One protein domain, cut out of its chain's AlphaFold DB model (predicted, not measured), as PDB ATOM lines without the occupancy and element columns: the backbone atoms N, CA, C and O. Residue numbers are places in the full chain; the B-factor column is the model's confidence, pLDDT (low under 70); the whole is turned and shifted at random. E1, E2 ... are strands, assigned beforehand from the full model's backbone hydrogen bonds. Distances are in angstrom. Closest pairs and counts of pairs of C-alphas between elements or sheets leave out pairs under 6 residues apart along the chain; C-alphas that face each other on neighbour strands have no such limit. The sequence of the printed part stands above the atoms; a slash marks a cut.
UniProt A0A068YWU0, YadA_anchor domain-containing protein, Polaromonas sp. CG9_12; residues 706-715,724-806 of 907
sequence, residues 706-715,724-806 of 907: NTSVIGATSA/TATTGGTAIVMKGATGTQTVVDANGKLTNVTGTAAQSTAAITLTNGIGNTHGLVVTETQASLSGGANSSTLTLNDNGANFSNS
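This is residues 706 to 715 and 724 to 806 of the 907 residues of the protein "YadA_anchor domain-containing protein" of Polaromonas sp. CG9_12 (UniProt A0A068YWU0). Picture a wide, twisted wall of seven strands, with one small hairpin, E3 and E4, laid crosswise over one face of it. The two make a lopsided sandwich, two sheets only partly face to face: the hairpin covers mainly E2, E5 and E6, while E8 and E9 extend beyond it. The printed part has 93 residues with nine named strands, E1 to E9 in order along the chain, and no named helix: the class is all strand. The large sheet has the order E1, E2, E5, E6, E7, E8, E9 and is antiparallel throughout, as is the pair E3 and E4. The whole is compact, with a radius of gyration of the C-alphas of 13.0 A, and flat, spanning 41 by 30 by 14 A.

Find C-alpha 706 at (11.182, 30.373, -24.569); from there E1 runs 13.0 A to residue 710. Past the cut, E2 takes residues 727 to 733 over 18.3 A. Next come E3, residues 738 to 744, 17.0 A, and E4, residues 750 to 756, 16.7 A. Look for C-alpha 761 at (9.483, 40.204, -18.982), where E5 begins its 17.3 A to residue 767. E6, residues 773 to 779, is 16.6 A long; E7, residues 783 to 787, 13.7 A; E8, residues 792 to 797, 16.7 A. E9, residues 800 to 805, runs 16.8 A and ends at C-alpha 805, (22.132, 54.992, -27.915).

Start at edge strand E1: N 707 and O 730 of E2 are within hydrogen-bond range at 2.8 A. E2 is also the antiparallel neighbour of E5, with N 763 and O 731 2.8 A apart. From E5 to E9 runs a meander, each strand the antiparallel neighbour of the one before, in four hairpins; check N 762 and O 778 at 2.8 A, N 784 and O 777 at 2.8 A, N 796 and O 783 at 2.8 A, and N 793 and O 804 at 2.8 A. E9 is the other edge strand. In the hairpin E3 and E4, N 741 and O 753 are 2.9 A apart. Its strands stand at 66 degrees to those of the large sheet. The closest C-alphas of E2 and E3 are those of Ala 731 and Gln 741, 5.9 A; those of E4 and E6 are Leu 750 and Thr 773, 5.8 A. E4 and E5 are near each other, while E3 and E4 are apart from E8 and E9.

The two C-alphas farthest apart, those of Ala 712 and Asn 799, are 41.5 A apart. Residues 716 to 723 are not printed; C-alphas 715 and 724 stand 8.6 A apart across this cut, which lies in the link E1 to E2. Of the links that are printed whole, each is tight. The mean pLDDT of the printed part is 90.9, and residue 714 is the one printed residue under 70.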
ATOM      1  N   ASN A 706      10.174  29.865 -23.648       88.25
ATOM      2  CA  ASN A 706      11.182  30.373 -24.569       88.25
ATOM      3  C   ASN A 706      11.164  29.624 -25.907       88.25
ATOM      4  O   ASN A 706      10.836  28.443 -25.987       88.25
ATOM      5  N   THR A 707      11.545  30.333 -26.964       89.50
ATOM      6  CA  THR A 707      11.862  29.779 -28.281       89.50
ATOM      7  C   THR A 707      13.236  30.292 -28.700       89.50
ATOM      8  O   THR A 707      13.614  31.412 -28.361       89.50
ATOM      9  N   SER A 708      14.007  29.470 -29.410       89.25
ATOM     10  CA  SER A 708      15.335  29.844 -29.900       89.25
ATOM     11  C   SER A 708      15.584  29.212 -31.263       89.25
ATOM     12  O   SER A 708      15.343  28.023 -31.458       89.25
ATOM     13  N   VAL A 709      16.062  30.027 -32.197       90.75
ATOM     14  CA  VAL A 709      16.434  29.671 -33.564       90.75
ATOM     15  C   VAL A 709      17.875  30.125 -33.753       90.75
ATOM     16  O   VAL A 709      18.155  31.318 -33.886       90.75
ATOM     17  N   ILE A 710      18.796  29.164 -33.715       88.00
ATOM     18  CA  ILE A 710      20.240  29.395 -33.795       88.00
ATOM     19  C   ILE A 710      20.690  29.147 -35.237       88.00
ATOM     20  O   ILE A 710      20.434  28.084 -35.802       88.00
ATOM     21  N   GLY A 711      21.365  30.124 -35.841       87.69
ATOM     22  CA  GLY A 711      21.965  29.980 -37.164       87.69
ATOM     23  C   GLY A 711      23.100  28.948 -37.176       87.69
ATOM     24  O   GLY A 711      23.872  28.852 -36.226       87.69
ATOM     25  N   ALA A 712      23.244  28.194 -38.267       78.81
ATOM     26  CA  ALA A 712      24.234  27.112 -38.336       78.81
ATOM     27  C   ALA A 712      25.702  27.595 -38.325       78.81
ATOM     28  O   ALA A 712      26.584  26.869 -37.877       78.81
ATOM     29  N   THR A 713      25.985  28.802 -38.833       77.00
ATOM     30  CA  THR A 713      27.337  29.400 -38.882       77.00
ATOM     31  C   THR A 713      27.275  30.934 -38.854       77.00
ATOM     32  O   THR A 713      26.203  31.522 -39.021       77.00
ATOM     33  N   SER A 714      28.430  31.602 -38.721       69.19
ATOM     34  CA  SER A 714      28.552  33.071 -38.835       69.19
ATOM     35  C   SER A 714      28.015  33.637 -40.166       69.19
ATOM     36  O   SER A 714      27.506  34.754 -40.203       69.19
ATOM     37  N   ALA A 715      27.992  32.838 -41.244       75.19
ATOM     38  CA  ALA A 715      27.429  33.231 -42.544       75.19
ATOM     39  C   ALA A 715      25.905  33.499 -42.528       75.19
ATOM     40  O   ALA A 715      25.341  33.904 -43.539       75.19
ATOM     41  N   THR A 724      30.126  35.154 -34.697       85.31
ATOM     42  CA  THR A 724      29.116  34.224 -34.178       85.31
ATOM     43  C   THR A 724      27.932  34.090 -35.137       85.31
ATOM     44  O   THR A 724      27.708  34.933 -36.006       85.31
ATOM     45  N   ALA A 725      27.162  33.010 -35.004       89.94
ATOM     46  CA  ALA A 725      25.912  32.855 -35.740       89.94
ATOM     47  C   ALA A 725      24.804  33.749 -35.159       89.94
ATOM     48  O   ALA A 725      24.757  33.988 -33.950       89.94
ATOM     49  N   THR A 726      23.873  34.205 -36.002       92.00
ATOM     50  CA  THR A 726      22.694  34.936 -35.518       92.00
ATOM     51  C   THR A 726      21.795  34.016 -34.701       92.00
ATOM     52  O   THR A 726      21.539  32.888 -35.121       92.00
ATOM     53  N   THR A 727      21.262  34.503 -33.582       92.50
ATOM     54  CA  THR A 727      20.278  33.768 -32.771       92.50
ATOM     55  C   THR A 727      19.028  34.618 -32.600       92.50
ATOM     56  O   THR A 727      19.105  35.717 -32.056       92.50
ATOM     57  N   GLY A 728      17.885  34.131 -33.081       93.00
ATOM     58  CA  GLY A 728      16.573  34.761 -32.900       93.00
ATOM     59  C   GLY A 728      15.709  33.971 -31.922       93.00
ATOM     60  O   GLY A 728      15.861  32.758 -31.816       93.00
ATOM     61  N   GLY A 729      14.790  34.619 -31.211       92.88
ATOM     62  CA  GLY A 729      13.914  33.910 -30.280       92.88
ATOM     63  C   GLY A 729      12.908  34.789 -29.551       92.88
ATOM     64  O   GLY A 729      12.988  36.019 -29.574       92.88
ATOM     65  N   THR A 730      11.970  34.135 -28.873       93.50
ATOM     66  CA  THR A 730      11.050  34.762 -27.919       93.50
ATOM     67  C   THR A 730      11.317  34.241 -26.512       93.50
ATOM     68  O   THR A 730      11.704  33.087 -26.336       93.50
ATOM     69  N   ALA A 731      11.117  35.075 -25.495       93.62
ATOM     70  CA  ALA A 731      11.244  34.671 -24.098       93.62
ATOM     71  C   ALA A 731      10.207  35.399 -23.243       93.62
ATOM     72  O   ALA A 731      10.202  36.625 -23.185       93.62
ATOM     73  N   ILE A 732       9.339  34.644 -22.576       92.81
ATOM     74  CA  ILE A 732       8.391  35.140 -21.577       92.81
ATOM     75  C   ILE A 732       8.777  34.492 -20.253       92.81
ATOM     76  O   ILE A 732       8.734  33.268 -20.140       92.81
ATOM     77  N   VAL A 733       9.169  35.292 -19.261       94.00
ATOM     78  CA  VAL A 733       9.590  34.809 -17.937       94.00
ATOM     79  C   VAL A 733       8.904  35.635 -16.857       94.00
ATOM     80  O   VAL A 733       8.977  36.864 -16.862       94.00
ATOM     81  N   MET A 734       8.237  34.954 -15.927       93.25
ATOM     82  CA  MET A 734       7.512  35.583 -14.823       93.25
ATOM     83  C   MET A 734       8.462  35.977 -13.689       93.25
ATOM     84  O   MET A 734       9.456  35.295 -13.434       93.25
ATOM     85  N   LYS A 735       8.135  37.048 -12.958       93.44
ATOM     86  CA  LYS A 735       8.864  37.467 -11.752       93.44
ATOM     87  C   LYS A 735       9.079  36.296 -10.780       93.44
ATOM     88  O   LYS A 735       8.145  35.571 -10.452       93.44
ATOM     89  N   GLY A 736      10.314  36.115 -10.315       91.75
ATOM     90  CA  GLY A 736      10.712  35.023  -9.421       91.75
ATOM     91  C   GLY A 736      10.947  33.665 -10.099       91.75
ATOM     92  O   GLY A 736      11.453  32.757  -9.445       91.75
ATOM     93  N   ALA A 737      10.647  33.501 -11.391       92.50
ATOM     94  CA  ALA A 737      11.004  32.293 -12.131       92.50
ATOM     95  C   ALA A 737      12.478  32.314 -12.563       92.50
ATOM     96  O   ALA A 737      13.002  33.355 -12.968       92.50
ATOM     97  N   THR A 738      13.135  31.152 -12.530       89.75
ATOM     98  CA  THR A 738      14.474  30.963 -13.106       89.75
ATOM     99  C   THR A 738      14.357  30.484 -14.551       89.75
ATOM    100  O   THR A 738      13.677  29.498 -14.824       89.75
ATOM    101  N   GLY A 739      15.036  31.165 -15.471       88.88
ATOM    102  CA  GLY A 739      15.053  30.845 -16.901       88.88
ATOM    103  C   GLY A 739      16.021  31.752 -17.657       88.88
ATOM    104  O   GLY A 739      16.741  32.527 -17.035       88.88
ATOM    105  N   THR A 740      16.039  31.670 -18.988       90.12
ATOM    106  CA  THR A 740      16.721  32.663 -19.835       90.12
ATOM    107  C   THR A 740      15.747  33.782 -20.173       90.12
ATOM    108  O   THR A 740      14.695  33.523 -20.756       90.12
ATOM    109  N   GLN A 741      16.100  35.018 -19.833       92.31
ATOM    110  CA  GLN A 741      15.303  36.211 -20.107       92.31
ATOM    111  C   GLN A 741      16.130  37.302 -20.797       92.31
ATOM    112  O   GLN A 741      17.356  37.324 -20.694       92.31
ATOM    113  N   THR A 742      15.466  38.249 -21.459       93.56
ATOM    114  CA  THR A 742      16.113  39.501 -21.877       93.56
ATOM    115  C   THR A 742      15.805  40.584 -20.850       93.56
ATOM    116  O   THR A 742      14.639  40.836 -20.533       93.56
ATOM    117  N   VAL A 743      16.855  41.226 -20.338       92.94
ATOM    118  CA  VAL A 743      16.769  42.424 -19.494       92.94
ATOM    119  C   VAL A 743      17.143  43.666 -20.297       92.94
ATOM    120  O   VAL A 743      17.846  43.575 -21.307       92.94
ATOM    121  N   VAL A 744      16.666  44.822 -19.837       92.44
ATOM    122  CA  VAL A 744      16.972  46.145 -20.385       92.44
ATOM    123  C   VAL A 744      17.703  46.967 -19.321       92.44
ATOM    124  O   VAL A 744      17.285  46.968 -18.164       92.44
ATOM    125  N   ASP A 745      18.811  47.620 -19.682       89.75
ATOM    126  CA  ASP A 745      19.541  48.517 -18.774       89.75
ATOM    127  C   ASP A 745      19.048  49.978 -18.841       89.75
ATOM    128  O   ASP A 745      18.174  50.330 -19.637       89.75
ATOM    129  N   ALA A 746      19.624  50.848 -18.006       87.88
ATOM    130  CA  ALA A 746      19.261  52.266 -17.924       87.88
ATOM    131  C   ALA A 746      19.514  53.078 -19.215       87.88
ATOM    132  O   ALA A 746      18.914  54.136 -19.384       87.88
ATOM    133  N   ASN A 747      20.359  52.593 -20.132       87.12
ATOM    134  CA  ASN A 747      20.595  53.210 -21.443       87.12
ATOM    135  C   ASN A 747      19.658  52.653 -22.533       87.12
ATOM    136  O   ASN A 747      19.651  53.163 -23.657       87.12
ATOM    137  N   GLY A 748      18.893  51.603 -22.211       87.44
ATOM    138  CA  GLY A 748      18.011  50.870 -23.115       87.44
ATOM    139  C   GLY A 748      18.611  49.571 -23.669       87.44
ATOM    140  O   GLY A 748      17.968  48.927 -24.500       87.44
ATOM    141  N   LYS A 749      19.818  49.155 -23.256       90.81
ATOM    142  CA  LYS A 749      20.512  47.996 -23.841       90.81
ATOM    143  C   LYS A 749      19.818  46.687 -23.492       90.81
ATOM    144  O   LYS A 749      19.730  46.311 -22.326       90.81
ATOM    145  N   LEU A 750      19.425  45.948 -24.525       93.12
ATOM    146  CA  LEU A 750      18.931  44.581 -24.400       93.12
ATOM    147  C   LEU A 750      20.104  43.620 -24.177       93.12
ATOM    148  O   LEU A 750      21.070  43.621 -24.939       93.12
ATOM    149  N   THR A 751      20.012  42.782 -23.146       91.56
ATOM    150  CA  THR A 751      20.990  41.721 -22.860       91.56
ATOM    151  C   THR A 751      20.263  40.443 -22.453       91.56
ATOM    152  O   THR A 751      19.423  40.465 -21.553       91.56
ATOM    153  N   ASN A 752      20.580  39.322 -23.102       91.50
ATOM    154  CA  ASN A 752      20.116  38.006 -22.669       91.50
ATOM    155  C   ASN A 752      20.911  37.570 -21.434       91.50
ATOM    156  O   ASN A 752      22.141  37.555 -21.452       91.50
ATOM    157  N   VAL A 753      20.204  37.202 -20.373       91.81
ATOM    158  CA  VAL A 753      20.758  36.661 -19.129       91.81
ATOM    159  C   VAL A 753      20.011  35.377 -18.767       91.81
ATOM    160  O   VAL A 753      18.927  35.117 -19.289       91.81
ATOM    161  N   THR A 754      20.598  34.556 -17.898       92.12
ATOM    162  CA  THR A 754      19.959  33.333 -17.394       92.12
ATOM    163  C   THR A 754      20.028  33.331 -15.876       92.12
ATOM    164  O   THR A 754      21.115  33.295 -15.302       92.12
ATOM    165  N   GLY A 755      18.870  33.380 -15.224       91.75
ATOM    166  CA  GLY A 755      18.750  33.456 -13.774       91.75
ATOM    167  C   GLY A 755      17.313  33.709 -13.325       91.75
ATOM    168  O   GLY A 755      16.366  33.581 -14.103       91.75
ATOM    169  N   THR A 756      17.141  34.050 -12.051       93.62
ATOM    170  CA  THR A 756      15.838  34.408 -11.475       93.62
ATOM    171  C   THR A 756      15.407  35.805 -11.925       93.62
ATOM    172  O   THR A 756      16.134  36.777 -11.730       93.62
ATOM    173  N   ALA A 757      14.220  35.922 -12.520       92.56
ATOM    174  CA  ALA A 757      13.704  37.184 -13.041       92.56
ATOM    175  C   ALA A 757      13.298  38.155 -11.913       92.56
ATOM    176  O   ALA A 757      12.416  37.846 -11.110       92.56
ATOM    177  N   ALA A 758      13.892  39.351 -11.876       91.88
ATOM    178  CA  ALA A 758      13.560  40.387 -10.887       91.88
ATOM    179  C   ALA A 758      12.164  41.019 -11.098       91.88
ATOM    180  O   ALA A 758      11.537  41.492 -10.148       91.88
ATOM    181  N   GLN A 759      11.666  40.993 -12.335       93.00
ATOM    182  CA  GLN A 759      10.328  41.415 -12.762       93.00
ATOM    183  C   GLN A 759       9.885  40.541 -13.941       93.00
ATOM    184  O   GLN A 759      10.732  39.909 -14.577       93.00
ATOM    185  N   SER A 760       8.590  40.501 -14.249       94.31
ATOM    186  CA  SER A 760       8.106  39.768 -15.422       94.31
ATOM    187  C   SER A 760       8.538  40.480 -16.707       94.31
ATOM    188  O   SER A 760       8.516  41.713 -16.788       94.31
ATOM    189  N   THR A 761       8.954  39.703 -17.706       94.62
ATOM    190  CA  THR A 761       9.483  40.204 -18.982       94.62
ATOM    191  C   THR A 761       9.014  39.326 -20.139       94.62
ATOM    192  O   THR A 761       9.014  38.097 -20.038       94.62
ATOM    193  N   ALA A 762       8.595  39.968 -21.228       95.69
ATOM    194  CA  ALA A 762       8.193  39.352 -22.483       95.69
ATOM    195  C   ALA A 762       9.010  39.972 -23.623       95.69
ATOM    196  O   ALA A 762       8.955  41.178 -23.868       95.69
ATOM    197  N   ALA A 763       9.790  39.145 -24.310       96.12
ATOM    198  CA  ALA A 763      10.807  39.568 -25.258       96.12
ATOM    199  C   ALA A 763      10.669  38.857 -26.611       96.12
ATOM    200  O   ALA A 763      10.379  37.661 -26.672       96.12
ATOM    201  N   ILE A 764      10.946  39.591 -27.688       96.00
ATOM    202  CA  ILE A 764      11.152  39.087 -29.050       96.00
ATOM    203  C   ILE A 764      12.485  39.670 -29.515       96.00
ATOM    204  O   ILE A 764      12.575  40.872 -29.763       96.00
ATOM    205  N   THR A 765      13.527  38.845 -29.593       95.00
ATOM    206  CA  THR A 765      14.910  39.321 -29.749       95.00
ATOM    207  C   THR A 765      15.697  38.609 -30.836       95.00
ATOM    208  O   THR A 765      15.480  37.429 -31.103       95.00
ATOM    209  N   LEU A 766      16.669  39.325 -31.403       93.19
ATOM    210  CA  LEU A 766      17.705  38.774 -32.271       93.19
ATOM    211  C   LEU A 766      19.083  39.270 -31.825       93.19
ATOM    212  O   LEU A 766      19.344  40.475 -31.808       93.19
ATOM    213  N   THR A 767      19.976  38.338 -31.506       92.06
ATOM    214  CA  THR A 767      21.414  38.582 -31.357       92.06
ATOM    215  C   THR A 767      22.072  38.451 -32.725       92.06
ATOM    216  O   THR A 767      21.949  37.417 -33.390       92.06
ATOM    217  N   ASN A 768      22.738  39.513 -33.176       90.12
ATOM    218  CA  ASN A 768      23.433  39.535 -34.462       90.12
ATOM    219  C   ASN A 768      24.819  38.858 -34.372       90.12
ATOM    220  O   ASN A 768      25.325  38.603 -33.280       90.12
ATOM    221  N   GLY A 769      25.462  38.583 -35.513       90.38
ATOM    222  CA  GLY A 769      26.739  37.848 -35.540       90.38
ATOM    223  C   GLY A 769      27.962  38.592 -34.985       90.38
ATOM    224  O   GLY A 769      29.056  38.034 -34.974       90.38
ATOM    225  N   ILE A 770      27.800  39.845 -34.535       89.12
ATOM    226  CA  ILE A 770      28.813  40.598 -33.768       89.12
ATOM    227  C   ILE A 770      28.473  40.667 -32.264       89.12
ATOM    228  O   ILE A 770      29.112  41.404 -31.519       89.12
ATOM    229  N   GLY A 771      27.473  39.901 -31.804       88.56
ATOM    230  CA  GLY A 771      27.130  39.729 -30.389       88.56
ATOM    231  C   GLY A 771      26.163  40.759 -29.791       88.56
ATOM    232  O   GLY A 771      25.868  40.674 -28.601       88.56
ATOM    233  N   ASN A 772      25.638  41.708 -30.573       89.94
ATOM    234  CA  ASN A 772      24.672  42.693 -30.074       89.94
ATOM    235  C   ASN A 772      23.234  42.153 -30.173       89.94
ATOM    236  O   ASN A 772      22.810  41.717 -31.247       89.94
ATOM    237  N   THR A 773      22.479  42.220 -29.069       92.38
ATOM    238  CA  THR A 773      21.055  41.845 -29.001       92.38
ATOM    239  C   THR A 773      20.146  43.040 -29.293       92.38
ATOM    240  O   THR A 773      20.322  44.132 -28.754       92.38
ATOM    241  N   HIS A 774      19.139  42.798 -30.131       92.38
ATOM    242  CA  HIS A 774      18.132  43.754 -30.603       92.38
ATOM    243  C   HIS A 774      16.730  43.159 -30.489       92.38
ATOM    244  O   HIS A 774      16.585  41.975 -30.185       92.38
ATOM    245  N   GLY A 775      15.704  43.954 -30.795       94.81
ATOM    246  CA  GLY A 775      14.302  43.540 -30.784       94.81
ATOM    247  C   GLY A 775      13.474  44.291 -29.746       94.81
ATOM    248  O   GLY A 775      13.834  45.396 -29.344       94.81
ATOM    249  N   LEU A 776      12.354  43.699 -29.339       96.25
ATOM    250  CA  LEU A 776      11.398  44.262 -28.388       96.25
ATOM    251  C   LEU A 776      11.500  43.537 -27.040       96.25
ATOM    252  O   LEU A 776      11.477  42.309 -26.996       96.25
ATOM    253  N   VAL A 777      11.542  44.296 -25.946       96.44
ATOM    254  CA  VAL A 777      11.353  43.806 -24.574       96.44
ATOM    255  C   VAL A 777      10.260  44.627 -23.908       96.44
ATOM    256  O   VAL A 777      10.350  45.850 -23.861       96.44
ATOM    257  N   VAL A 778       9.250  43.955 -23.367       96.75
ATOM    258  CA  VAL A 778       8.185  44.544 -22.553       96.75
ATOM    259  C   VAL A 778       8.310  44.004 -21.134       96.75
ATOM    260  O   VAL A 778       8.400  42.795 -20.932       96.75
ATOM    261  N   THR A 779       8.302  44.893 -20.149       95.19
ATOM    262  CA  THR A 779       8.242  44.555 -18.723       95.19
ATOM    263  C   THR A 779       7.010  45.191 -18.081       95.19
ATOM    264  O   THR A 779       6.292  45.963 -18.711       95.19
ATOM    265  N   GLU A 780       6.793  44.909 -16.795       93.00
ATOM    266  CA  GLU A 780       5.763  45.550 -15.958       93.00
ATOM    267  C   GLU A 780       5.823  47.100 -15.931       93.00
ATOM    268  O   GLU A 780       4.858  47.720 -15.496       93.00
ATOM    269  N   THR A 781       6.927  47.733 -16.365       93.00
ATOM    270  CA  THR A 781       7.164  49.188 -16.219       93.00
ATOM    271  C   THR A 781       7.625  49.917 -17.487       93.00
ATOM    272  O   THR A 781       7.687  51.145 -17.485       93.00
ATOM    273  N   GLN A 782       8.008  49.209 -18.557       94.81
ATOM    274  CA  GLN A 782       8.455  49.834 -19.811       94.81
ATOM    275  C   GLN A 782       8.388  48.877 -21.006       94.81
ATOM    276  O   GLN A 782       8.514  47.662 -20.855       94.81
ATOM    277  N   ALA A 783       8.307  49.439 -22.211       96.44
ATOM    278  CA  ALA A 783       8.611  48.736 -23.455       96.44
ATOM    279  C   ALA A 783       9.854  49.357 -24.110       96.44
ATOM    280  O   ALA A 783       9.883  50.560 -24.349       96.44
ATOM    281  N   SER A 784      10.882  48.555 -24.398       95.19
ATOM    282  CA  SER A 784      12.095  48.979 -25.109       95.19
ATOM    283  C   SER A 784      12.215  48.260 -26.449       95.19
ATOM    284  O   SER A 784      12.193  47.030 -26.503       95.19
ATOM    285  N   LEU A 785      12.356  49.032 -27.526       95.38
ATOM    286  CA  LEU A 785      12.614  48.557 -28.883       95.38
ATOM    287  C   LEU A 785      14.028  48.981 -29.305       95.38
ATOM    288  O   LEU A 785      14.305  50.175 -29.395       95.38
ATOM    289  N   SER A 786      14.908  48.019 -29.591       93.56
ATOM    290  CA  SER A 786      16.305  48.240 -30.005       93.56
ATOM    291  C   SER A 786      16.578  47.730 -31.418       93.56
ATOM    292  O   SER A 786      16.053  46.688 -31.814       93.56
ATOM    293  N   GLY A 787      17.467  48.406 -32.154       89.38
ATOM    294  CA  GLY A 787      17.916  47.964 -33.478       89.38
ATOM    295  C   GLY A 787      19.192  48.638 -34.001       89.38
ATOM    296  O   GLY A 787      19.751  49.547 -33.385       89.38
ATOM    297  N   GLY A 788      19.635  48.192 -35.180       79.94
ATOM    298  CA  GLY A 788      20.848  48.661 -35.863       79.94
ATOM    299  C   GLY A 788      22.085  47.797 -35.581       79.94
ATOM    300  O   GLY A 788      21.987  46.705 -35.032       79.94
ATOM    301  N   ALA A 789      23.275  48.266 -35.968       75.06
ATOM    302  CA  ALA A 789      24.534  47.581 -35.633       75.06
ATOM    303  C   ALA A 789      25.027  47.932 -34.214       75.06
ATOM    304  O   ALA A 789      25.476  47.054 -33.479       75.06
ATOM    305  N   ASN A 790      24.868  49.206 -33.831       72.50
ATOM    306  CA  ASN A 790      25.364  49.810 -32.585       72.50
ATOM    307  C   ASN A 790      24.251  50.074 -31.544       72.50
ATOM    308  O   ASN A 790      24.450  50.885 -30.647       72.50
ATOM    309  N   SER A 791      23.083  49.438 -31.701       76.88
ATOM    310  CA  SER A 791      21.912  49.527 -30.809       76.88
ATOM    311  C   SER A 791      21.426  50.956 -30.502       76.88
ATOM    312  O   SER A 791      21.735  51.538 -29.464       76.88
ATOM    313  N   SER A 792      20.599  51.524 -31.382       90.62
ATOM    314  CA  SER A 792      19.710  52.639 -31.013       90.62
ATOM    315  C   SER A 792      18.418  52.096 -30.408       90.62
ATOM    316  O   SER A 792      17.907  51.087 -30.897       90.62
ATOM    317  N   THR A 793      17.870  52.777 -29.402       93.56
ATOM    318  CA  THR A 793      16.690  52.330 -28.647       93.56
ATOM    319  C   THR A 793      15.588  53.383 -28.612       93.56
ATOM    320  O   THR A 793      15.863  54.584 -28.596       93.56
ATOM    321  N   LEU A 794      14.343  52.911 -28.566       95.12
ATOM    322  CA  LEU A 794      13.161  53.656 -28.147       95.12
ATOM    323  C   LEU A 794      12.624  52.989 -26.879       95.12
ATOM    324  O   LEU A 794      12.168  51.849 -26.940       95.12
ATOM    325  N   THR A 795      12.660  53.696 -25.750       94.88
ATOM    326  CA  THR A 795      11.995  53.271 -24.509       94.88
ATOM    327  C   THR A 795      10.704  54.060 -24.315       94.88
ATOM    328  O   THR A 795      10.723  55.289 -24.320       94.88
ATOM    329  N   LEU A 796       9.601  53.342 -24.116       96.31
ATOM    330  CA  LEU A 796       8.283  53.857 -23.753       96.31
ATOM    331  C   LEU A 796       8.004  53.533 -22.280       96.31
ATOM    332  O   LEU A 796       8.064  52.365 -21.886       96.31
ATOM    333  N   ASN A 797       7.700  54.553 -21.479       95.00
ATOM    334  CA  ASN A 797       7.230  54.439 -20.092       95.00
ATOM    335  C   ASN A 797       6.346  55.651 -19.726       95.00
ATOM    336  O   ASN A 797       5.991  56.438 -20.603       95.00
ATOM    337  N   ASP A 798       6.007  55.825 -18.446       95.06
ATOM    338  CA  ASP A 798       5.128  56.906 -17.963       95.06
ATOM    339  C   ASP A 798       5.641  58.333 -18.261       95.06
ATOM    340  O   ASP A 798       4.860  59.283 -18.265       95.06
ATOM    341  N   ASN A 799       6.935  58.500 -18.564       92.00
ATOM    342  CA  ASN A 799       7.529  59.776 -18.992       92.00
ATOM    343  C   ASN A 799       7.469  59.990 -20.521       92.00
ATOM    344  O   ASN A 799       8.017  60.967 -21.032       92.00
ATOM    345  N   GLY A 800       6.832  59.082 -21.267       93.25
ATOM    346  CA  GLY A 800       6.710  59.123 -22.721       93.25
ATOM    347  C   GLY A 800       7.796  58.329 -23.452       93.25
ATOM    348  O   GLY A 800       8.147  57.217 -23.058       93.25
ATOM    349  N   ALA A 801       8.281  58.886 -24.566       94.38
ATOM    350  CA  ALA A 801       9.199  58.236 -25.501       94.38
ATOM    351  C   ALA A 801      10.625  58.799 -25.393       94.38
ATOM    352  O   ALA A 801      10.875  59.938 -25.789       94.38
ATOM    353  N   ASN A 802      11.569  57.987 -24.912       93.44
ATOM    354  CA  ASN A 802      12.994  58.318 -24.883       93.44
ATOM    355  C   ASN A 802      13.757  57.613 -26.017       93.44
ATOM    356  O   ASN A 802      13.567  56.416 -26.234       93.44
ATOM    357  N   PHE A 803      14.651  58.340 -26.695       93.75
ATOM    358  CA  PHE A 803      15.448  57.854 -27.827       93.75
ATOM    359  C   PHE A 803      16.954  57.948 -27.520       93.75
ATOM    360  O   PHE A 803      17.555  59.018 -27.651       93.75
ATOM    361  N   SER A 804      17.579  56.826 -27.154       92.56
ATOM    362  CA  SER A 804      18.982  56.763 -26.709       92.56
ATOM    363  C   SER A 804      19.821  55.724 -27.457       92.56
ATOM    364  O   SER A 804      19.334  54.691 -27.925       92.56
ATOM    365  N   ASN A 805      21.126  55.980 -27.546       91.94
ATOM    366  CA  ASN A 805      22.132  54.992 -27.915       91.94
ATOM    367  C   ASN A 805      22.337  54.040 -26.729       91.94
ATOM    368  O   ASN A 805      22.709  54.479 -25.642       91.94
ATOM    369  N   SER A 806      22.130  52.741 -26.928       88.38
ATOM    370  CA  SER A 806      22.129  51.777 -25.826       88.38
ATOM    371  C   SER A 806      23.516  51.532 -25.219       88.38
ATOM    372  O   SER A 806      23.612  50.995 -24.121       88.38
TER     373      SER A 806